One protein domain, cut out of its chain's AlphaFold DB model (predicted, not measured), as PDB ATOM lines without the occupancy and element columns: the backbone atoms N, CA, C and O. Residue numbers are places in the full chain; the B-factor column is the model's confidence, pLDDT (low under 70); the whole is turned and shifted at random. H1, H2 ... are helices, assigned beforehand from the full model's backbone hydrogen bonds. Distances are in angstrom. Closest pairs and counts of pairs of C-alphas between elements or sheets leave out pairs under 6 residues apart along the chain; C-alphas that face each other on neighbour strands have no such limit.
ATOM      1  N   GLU A 191     195.196 180.350 152.012       75.44
ATOM      2  CA  GLU A 191     194.871 180.565 150.600       75.44
ATOM      3  C   GLU A 191     194.517 179.257 149.884       75.44
ATOM      4  O   GLU A 191     193.521 179.197 149.162       75.44
ATOM      5  N   GLU A 192     195.274 178.179 150.122       80.25
ATOM      6  CA  GLU A 192     194.956 176.859 149.572       80.25
ATOM      7  C   GLU A 192     193.620 176.322 150.095       80.25
ATOM      8  O   GLU A 192     192.830 175.790 149.310       80.25
ATOM      9  N   LYS A 193     193.327 176.513 151.390       81.75
ATOM     10  CA  LYS A 193     192.030 176.149 151.981       81.75
ATOM     11  C   LYS A 193     190.891 176.907 151.301       81.75
ATOM     12  O   LYS A 193     189.910 176.294 150.882       81.75
ATOM     13  N   MET A 194     191.033 178.219 151.105       78.25
ATOM     14  CA  MET A 194     190.025 179.022 150.400       78.25
ATOM     15  C   MET A 194     189.886 178.649 148.917       78.25
ATOM     16  O   MET A 194     188.774 178.672 148.384       78.25
ATOM     17  N   ARG A 195     190.969 178.227 148.257       85.12
ATOM     18  CA  ARG A 195     190.929 177.727 146.876       85.12
ATOM     19  C   ARG A 195     190.127 176.425 146.765       85.12
ATOM     20  O   ARG A 195     189.190 176.371 145.973       85.12
ATOM     21  N   ILE A 196     190.393 175.432 147.620       85.75
ATOM     22  CA  ILE A 196     189.633 174.163 147.654       85.75
ATOM     23  C   ILE A 196     188.162 174.423 148.017       85.75
ATOM     24  O   ILE A 196     187.262 173.823 147.429       85.75
ATOM     25  N   LYS A 197     187.893 175.369 148.929       84.31
ATOM     26  CA  LYS A 197     186.530 175.808 149.263       84.31
ATOM     27  C   LYS A 197     185.792 176.341 148.031       84.31
ATOM     28  O   LYS A 197     184.649 175.959 147.781       84.31
ATOM     29  N   LYS A 198     186.449 177.197 147.240       84.00
ATOM     30  CA  LYS A 198     185.906 177.755 145.992       84.00
ATOM     31  C   LYS A 198     185.650 176.659 144.950       84.00
ATOM     32  O   LYS A 198     184.571 176.641 144.365       84.00
ATOM     33  N   GLU A 199     186.590 175.733 144.766       86.06
ATOM     34  CA  GLU A 199     186.454 174.580 143.860       86.06
ATOM     35  C   GLU A 199     185.264 173.684 144.248       86.06
ATOM     36  O   GLU A 199     184.413 173.392 143.405       86.06
ATOM     37  N   LEU A 200     185.119 173.337 145.534       84.69
ATOM     38  CA  LEU A 200     183.958 172.602 146.050       84.69
ATOM     39  C   LEU A 200     182.642 173.352 145.785       84.69
ATOM     40  O   LEU A 200     181.658 172.756 145.348       84.69
ATOM     41  N   MET A 201     182.615 174.671 145.993       82.06
ATOM     42  CA  MET A 201     181.420 175.498 145.772       82.06
ATOM     43  C   MET A 201     181.003 175.647 144.309       82.06
ATOM     44  O   MET A 201     179.845 176.013 144.059       82.06
ATOM     45  N   VAL A 202     181.916 175.381 143.372       80.69
ATOM     46  CA  VAL A 202     181.639 175.252 141.936       80.69
ATOM     47  C   VAL A 202     181.164 173.834 141.622       80.69
ATOM     48  O   VAL A 202     180.105 173.687 141.021       80.69
ATOM     49  N   ALA A 203     181.857 172.798 142.104       81.00
ATOM     50  CA  ALA A 203     181.479 171.403 141.863       81.00
ATOM     51  C   ALA A 203     180.069 171.058 142.387       81.00
ATOM     52  O   ALA A 203     179.320 170.352 141.721       81.00
ATOM     53  N   LEU A 204     179.657 171.632 143.525       78.19
ATOM     54  CA  LEU A 204     178.299 171.506 144.082       78.19
ATOM     55  C   LEU A 204     177.213 172.315 143.337       78.19
ATOM     56  O   LEU A 204     176.061 172.300 143.761       78.19
ATOM     57  N   ARG A 205     177.554 173.096 142.299       75.31
ATOM     58  CA  ARG A 205     176.563 173.749 141.410       75.31
ATOM     59  C   ARG A 205     176.222 172.895 140.189       75.31
ATOM     60  O   ARG A 205     175.183 173.134 139.589       75.31
ATOM     61  N   GLY A 206     177.106 171.974 139.811       69.38
ATOM     62  CA  GLY A 206     176.905 171.044 138.704       69.38
ATOM     63  C   GLY A 206     176.546 169.644 139.195       69.38
ATOM     64  O   GLY A 206     176.199 169.434 140.359       69.38
ATOM     65  N   GLU A 207     176.665 168.662 138.305       73.25
ATOM     66  CA  GLU A 207     176.467 167.262 138.664       73.25
ATOM     67  C   GLU A 207     177.564 166.760 139.614       73.25
ATOM     68  O   GLU A 207     178.757 166.793 139.310       73.25
ATOM     69  N   ILE A 208     177.154 166.230 140.770       75.44
ATOM     70  CA  ILE A 208     178.082 165.644 141.739       75.44
ATOM     71  C   ILE A 208     178.598 164.303 141.193       75.44
ATOM     72  O   ILE A 208     177.928 163.266 141.296       75.44
ATOM     73  N   THR A 209     179.807 164.338 140.633       76.25
ATOM     74  CA  THR A 209     180.565 163.196 140.093       76.25
ATOM     75  C   THR A 209     180.754 162.064 141.114       76.25
ATOM     76  O   THR A 209     180.662 162.272 142.325       76.25
ATOM     77  N   GLY A 210     181.080 160.854 140.645       78.25
ATOM     78  CA  GLY A 210     181.320 159.682 141.501       78.25
ATOM     79  C   GLY A 210     182.318 159.906 142.656       78.25
ATOM     80  O   GLY A 210     181.948 159.657 143.803       78.25
ATOM     81  N   PRO A 211     183.544 160.417 142.411       82.50
ATOM     82  CA  PRO A 211     184.551 160.627 143.456       82.50
ATOM     83  C   PRO A 211     184.133 161.656 144.510       82.50
ATOM     84  O   PRO A 211     184.308 161.420 145.708       82.50
ATOM     85  N   LEU A 212     183.539 162.779 144.088       84.00
ATOM     86  CA  LEU A 212     183.030 163.786 145.019       84.00
ATOM     87  C   LEU A 212     181.814 163.257 145.792       84.00
ATOM     88  O   LEU A 212     181.715 163.468 146.998       84.00
ATOM     89  N   ARG A 213     180.929 162.495 145.140       83.06
ATOM     90  CA  ARG A 213     179.792 161.819 145.782       83.06
ATOM     91  C   ARG A 213     180.261 160.810 146.831       83.06
ATOM     92  O   ARG A 213     179.677 160.759 147.908       83.06
ATOM     93  N   GLY A 214     181.321 160.047 146.558       81.12
ATOM     94  CA  GLY A 214     181.941 159.124 147.514       81.12
ATOM     95  C   GLY A 214     182.460 159.839 148.763       81.12
ATOM     96  O   GLY A 214     182.084 159.475 149.878       81.12
ATOM     97  N   PHE A 215     183.227 160.920 148.577       88.19
ATOM     98  CA  PHE A 215     183.685 161.779 149.675       88.19
ATOM     99  C   PHE A 215     182.505 162.345 150.481       88.19
ATOM    100  O   PHE A 215     182.425 162.171 151.696       88.19
ATOM    101  N   LEU A 216     181.519 162.944 149.808       84.62
ATOM    102  CA  LEU A 216     180.329 163.476 150.470       84.62
ATOM    103  C   LEU A 216     179.521 162.374 151.183       84.62
ATOM    104  O   LEU A 216     178.850 162.674 152.165       84.62
ATOM    105  N   ARG A 217     179.573 161.104 150.752       84.38
ATOM    106  CA  ARG A 217     178.925 159.988 151.469       84.38
ATOM    107  C   ARG A 217     179.628 159.713 152.790       84.38
ATOM    108  O   ARG A 217     178.966 159.656 153.821       84.38
ATOM    109  N   LYS A 218     180.958 159.587 152.736       84.06
ATOM    110  CA  LYS A 218     181.847 159.287 153.868       84.06
ATOM    111  C   LYS A 218     181.665 160.275 155.027       84.06
ATOM    112  O   LYS A 218     181.664 159.861 156.177       84.06
ATOM    113  N   TYR A 219     181.437 161.552 154.714       82.00
ATOM    114  CA  TYR A 219     181.240 162.623 155.701       82.00
ATOM    115  C   TYR A 219     179.760 162.995 155.965       82.00
ATOM    116  O   TYR A 219     179.491 163.994 156.627       82.00
ATOM    117  N   GLY A 220     178.777 162.230 155.465       77.69
ATOM    118  CA  GLY A 220     177.343 162.498 155.710       77.69
ATOM    119  C   GLY A 220     176.780 163.742 154.996       77.69
ATOM    120  O   GLY A 220     175.755 164.306 155.387       77.69
ATOM    121  N   LEU A 221     177.455 164.188 153.938       80.88
ATOM    122  CA  LEU A 221     177.211 165.436 153.221       80.88
ATOM    123  C   LEU A 221     176.418 165.290 151.906       80.88
ATOM    124  O   LEU A 221     175.972 166.311 151.400       80.88
ATOM    125  N   ILE A 222     176.177 164.078 151.373       66.69
ATOM    126  CA  ILE A 222     175.460 163.878 150.081       66.69
ATOM    127  C   ILE A 222     174.120 164.627 150.004       66.69
ATOM    128  O   ILE A 222     173.845 165.270 148.998       66.69
ATOM    129  N   TYR A 223     173.291 164.523 151.047       68.81
ATOM    130  CA  TYR A 223     171.967 165.161 151.110       68.81
ATOM    131  C   TYR A 223     171.978 166.434 151.970       68.81
ATOM    132  O   TYR A 223     170.931 166.956 152.344       68.81
ATOM    133  N   SER A 224     173.164 166.920 152.344       70.50
ATOM    134  CA  SER A 224     173.288 168.154 153.111       70.50
ATOM    135  C   SER A 224     173.144 169.354 152.178       70.50
ATOM    136  O   SER A 224     173.780 169.413 151.129       70.50
ATOM    137  N   ARG A 225     172.332 170.340 152.582       65.62
ATOM    138  CA  ARG A 225     172.236 171.623 151.869       65.62
ATOM    139  C   ARG A 225     173.620 172.274 151.760       65.62
ATOM    140  O   ARG A 225     174.475 172.072 152.628       65.62
ATOM    141  N   LYS A 226     173.841 173.051 150.701       67.81
ATOM    142  CA  LYS A 226     175.153 173.603 150.321       67.81
ATOM    143  C   LYS A 226     175.843 174.374 151.455       67.81
ATOM    144  O   LYS A 226     177.053 174.279 151.628       67.81
ATOM    145  N   GLU A 227     175.055 175.059 152.271       64.94
ATOM    146  CA  GLU A 227     175.471 175.859 153.423       64.94
ATOM    147  C   GLU A 227     175.988 174.975 154.573       64.94
ATOM    148  O   GLU A 227     176.951 175.320 155.255       64.94
ATOM    149  N   LYS A 228     175.400 173.785 154.761       69.31
ATOM    150  CA  LYS A 228     175.881 172.788 155.731       69.31
ATOM    151  C   LYS A 228     177.205 172.172 155.273       69.31
ATOM    152  O   LYS A 228     178.083 171.954 156.102       69.31
ATOM    153  N   ILE A 229     177.374 171.956 153.966       75.81
ATOM    154  CA  ILE A 229     178.658 171.531 153.392       75.81
ATOM    155  C   ILE A 229     179.723 172.625 153.592       75.81
ATOM    156  O   ILE A 229     180.855 172.312 153.954       75.81
ATOM    157  N   GLU A 230     179.359 173.905 153.445       75.31
ATOM    158  CA  GLU A 230     180.265 175.028 153.722       75.31
ATOM    159  C   GLU A 230     180.701 175.109 155.190       75.31
ATOM    160  O   GLU A 230     181.872 175.352 155.477       75.31
ATOM    161  N   SER A 231     179.762 174.917 156.117       73.25
ATOM    162  CA  SER A 231     180.034 174.961 157.554       73.25
ATOM    163  C   SER A 231     180.991 173.842 157.975       73.25
ATOM    164  O   SER A 231     182.036 174.107 158.573       73.25
ATOM    165  N   VAL A 232     180.699 172.604 157.557       72.81
ATOM    166  CA  VAL A 232     181.524 171.424 157.862       72.81
ATOM    167  C   VAL A 232     182.912 171.520 157.212       72.81
ATOM    168  O   VAL A 232     183.895 171.133 157.841       72.81
ATOM    169  N   PHE A 233     183.040 172.141 156.033       83.44
ATOM    170  CA  PHE A 233     184.343 172.409 155.412       83.44
ATOM    171  C   PHE A 233     185.288 173.202 156.328       83.44
ATOM    172  O   PHE A 233     186.472 172.888 156.407       83.44
ATOM    173  N   ASN A 234     184.780 174.202 157.060       74.88
ATOM    174  CA  ASN A 234     185.619 175.018 157.948       74.88
ATOM    175  C   ASN A 234     186.112 174.234 159.188       74.88
ATOM    176  O   ASN A 234     187.036 174.688 159.857       74.88
ATOM    177  N   SER A 235     185.516 173.070 159.487       77.31
ATOM    178  CA  SER A 235     185.966 172.138 160.537       77.31
ATOM    179  C   SER A 235     186.890 171.019 160.042       77.31
ATOM    180  O   SER A 235     187.376 170.227 160.850       77.31
ATOM    181  N   PHE A 236     187.146 170.921 158.734       82.81
ATOM    182  CA  PHE A 236     188.020 169.884 158.196       82.81
ATOM    183  C   PHE A 236     189.491 170.144 158.547       82.81
ATOM    184  O   PHE A 236     190.048 171.201 158.246       82.81
ATOM    185  N   GLY A 237     190.132 169.130 159.131       81.00
ATOM    186  CA  GLY A 237     191.585 169.070 159.254       81.00
ATOM    187  C   GLY A 237     192.267 168.888 157.895       81.00
ATOM    188  O   GLY A 237     191.642 168.476 156.913       81.00
ATOM    189  N   ASP A 238     193.565 169.178 157.849       79.50
ATOM    190  CA  ASP A 238     194.350 169.272 156.612       79.50
ATOM    191  C   ASP A 238     194.321 167.976 155.781       79.50
ATOM    192  O   ASP A 238     194.191 168.036 154.558       79.50
ATOM    193  N   ASP A 239     194.302 166.808 156.430       78.31
ATOM    194  CA  ASP A 239     194.184 165.504 155.761       78.31
ATOM    195  C   ASP A 239     192.843 165.338 155.029       78.31
ATOM    196  O   ASP A 239     192.790 164.851 153.897       78.31
ATOM    197  N   THR A 240     191.747 165.808 155.638       84.31
ATOM    198  CA  THR A 240     190.405 165.770 155.031       84.31
ATOM    199  C   THR A 240     190.289 166.780 153.887       84.31
ATOM    200  O   THR A 240     189.654 166.498 152.869       84.31
ATOM    201  N   LEU A 241     190.960 167.931 153.998       85.81
ATOM    202  CA  LEU A 241     191.065 168.914 152.915       85.81
ATOM    203  C   LEU A 241     191.894 168.381 151.735       85.81
ATOM    204  O   LEU A 241     191.545 168.628 150.579       85.81
ATOM    205  N   MET A 242     192.948 167.602 151.997       80.38
ATOM    206  CA  MET A 242     193.730 166.911 150.965       80.38
ATOM    207  C   MET A 242     192.955 165.761 150.309       80.38
ATOM    208  O   MET A 242     193.041 165.585 149.090       80.38
ATOM    209  N   GLU A 243     192.162 165.000 151.071       85.12
ATOM    210  CA  GLU A 243     191.250 163.993 150.516       85.12
ATOM    211  C   GLU A 243     190.197 164.644 149.605       85.12
ATOM    212  O   GLU A 243     190.030 164.219 148.462       85.12
ATOM    213  N   LEU A 244     189.592 165.752 150.042       86.75
ATOM    214  CA  LEU A 244     188.667 166.547 149.236       86.75
ATOM    215  C   LEU A 244     189.320 167.098 147.955       86.75
ATOM    216  O   LEU A 244     188.750 166.959 146.873       86.75
ATOM    217  N   LYS A 245     190.529 167.674 148.042       86.25
ATOM    218  CA  LYS A 245     191.318 168.155 146.885       86.25
ATOM    219  C   LYS A 245     191.548 167.031 145.867       86.25
ATOM    220  O   LYS A 245     191.412 167.246 144.661       86.25
ATOM    221  N   ARG A 246     191.832 165.809 146.338       86.31
ATOM    222  CA  ARG A 246     191.977 164.611 145.492       86.31
ATOM    223  C   ARG A 246     190.648 164.215 144.832       86.31
ATOM    224  O   ARG A 246     190.635 163.962 143.629       86.31
ATOM    225  N   SER A 247     189.535 164.228 145.568       84.25
ATOM    226  CA  SER A 247     188.194 163.934 145.033       84.25
ATOM    227  C   SER A 247     187.712 164.966 144.004       84.25
ATOM    228  O   SER A 247     187.123 164.594 142.987       84.25
ATOM    229  N   LEU A 248     188.006 166.254 144.208       83.81
ATOM    230  CA  LEU A 248     187.727 167.322 143.239       83.81
ATOM    231  C   LEU A 248     188.590 167.173 141.975       83.81
ATOM    232  O   LEU A 248     188.063 167.241 140.866       83.81
ATOM    233  N   LYS A 249     189.884 166.851 142.110       83.12
ATOM    234  CA  LYS A 249     190.753 166.566 140.954       83.12
ATOM    235  C   LYS A 249     190.286 165.335 140.160       83.12
ATOM    236  O   LYS A 249     190.266 165.375 138.934       83.12
ATOM    237  N   GLY A 250     189.841 164.274 140.840       70.62
ATOM    238  CA  GLY A 250     189.220 163.111 140.192       70.62
ATOM    239  C   GLY A 250     187.908 163.444 139.468       70.62
ATOM    240  O   GLY A 250     187.597 162.842 138.445       70.62
ATOM    241  N   SER A 251     187.172 164.451 139.946       64.31
ATOM    242  CA  SER A 251     185.950 164.946 139.294       64.31
ATOM    243  C   SER A 251     186.245 165.626 137.957       64.31
ATOM    244  O   SER A 251     185.542 165.379 136.986       64.31
ATOM    245  N   LEU A 252     187.311 166.430 137.893       59.94
ATOM    246  CA  LEU A 252     187.797 167.039 136.649       59.94
ATOM    247  C   LEU A 252     188.302 165.990 135.645       59.94
ATOM    248  O   LEU A 252     188.089 166.150 134.449       59.94
ATOM    249  N   CYS A 253     188.936 164.915 136.124       54.56
ATOM    250  CA  CYS A 253     189.460 163.851 135.264       54.56
ATOM    251  C   CYS A 253     188.339 163.042 134.589       54.56
ATOM    252  O   CYS A 253     188.358 162.866 133.375       54.56
ATOM    253  N   LEU A 254     187.313 162.630 135.346       52.09
ATOM    254  CA  LEU A 254     186.188 161.856 134.800       52.09
ATOM    255  C   LEU A 254     185.313 162.662 133.830       52.09
ATOM    256  O   LEU A 254     184.788 162.099 132.872       52.09
ATOM    257  N   SER A 255     185.192 163.979 134.029       47.53
ATOM    258  CA  SER A 255     184.547 164.871 133.052       47.53
ATOM    259  C   SER A 255     185.331 164.985 131.737       47.53
ATOM    260  O   SER A 255     184.759 165.373 130.724       47.53
ATOM    261  N   LEU A 256     186.626 164.642 131.738       46.66
ATOM    262  CA  LEU A 256     187.493 164.637 130.558       46.66
ATOM    263  C   LEU A 256     187.520 163.279 129.831       46.66
ATOM    264  O   LEU A 256     187.896 163.227 128.661       46.66
ATOM    265  N   GLU A 257     187.141 162.193 130.509       48.53
ATOM    266  CA  GLU A 257     187.003 160.852 129.921       48.53
ATOM    267  C   GLU A 257     185.602 160.629 129.348       48.53
ATOM    268  O   GLU A 257     185.486 160.259 128.185       48.53
ATOM    269  N   LYS A 258     184.532 160.992 130.075       46.06
ATOM    270  CA  LYS A 258     183.155 160.930 129.538       46.06
ATOM    271  C   LYS A 258     182.931 161.779 128.281       46.06
ATOM    272  O   LYS A 258     181.996 161.526 127.537       46.06
ATOM    273  N   ALA A 259     183.775 162.781 128.039       46.31
ATOM    274  CA  ALA A 259     183.709 163.629 126.851       46.31
ATOM    275  C   ALA A 259     184.431 163.043 125.615       46.31
ATOM    276  O   ALA A 259     184.495 163.724 124.592       46.31
TER     277      ALA A 259
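AT A GLANCE: This is residues 191 to 259 of the 383 residues of the protein "Bromo domain-containing protein" of Lactuca sativa (UniProt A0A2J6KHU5). One long helix, H4, makes the longest axis, with H2 packed along one side of it and H1 slanting across another side. The short H3 sits by the second half of H1, towards the end of the domain where H4 begins, while the last turns of H4 run on past the other helices. The printed part has 69 residues and four named helices, H1, H2, H3 and H4 in chain order, with no named strand: the class is all helix. It is compact, with a radius of gyration of the C-alphas of 11.3 A, and spans 34 by 26 by 19 A.

HOW THE PARTS SIT: H4, residues 238 to 257, touches H2, residues 210 to 218, with residues 243 to 251 alone; the closest C-alphas, of Leu 212 and Ser 247, are 5.2 A apart. These two run opposite ways at a shallow tilt of 28 degrees. H4 touches H1, residues 191 to 203, with residues 241 to 248 alone; the closest C-alphas are those of Ile 196 and Lys 245, 6.3 A apart. H1 and H4 run the same way at a steep tilt of 43 degrees. H1, with residues 197 to 201 alone, only just touches H3, residues 226 to 233, with 3 pairs of C-alphas within 8 A; the closest, of Lys 197 and Phe 233, are 7.4 A apart. Their tilt is shallow, 30 degrees, opposite ways. H3 and H4 are close but not clearly touching, the C-alphas of Phe 233 and Leu 241 being 8.0 A apart. H1 and H2 are only just apart, closest 8.4 A. In H1, H2, H3 and H4 every O i to N i+4 pair is within hydrogen-bond range.

IN THESE COORDINATES: H4 measures 28.9 A from C-alpha 238 at (194.350, 169.272, 156.612) to C-alpha 257 at (187.003, 160.852, 129.921). H1 begins with C-alpha 191 at (194.871, 180.565, 150.600) and is 18.4 A long; H2 measures 12.4 A and H3 10.6 A.

THE WHOLE: The C-alphas farthest apart, of Ser 235 and Ala 259, are 34.8 A apart. The printed part has no cut; the link from H3 to H4 is tight and the other two are short. Mean pLDDT of the printed part is 75.6, and residue 206, residues 222 to 223, 225 to 228 and 251 to 259 are under 70.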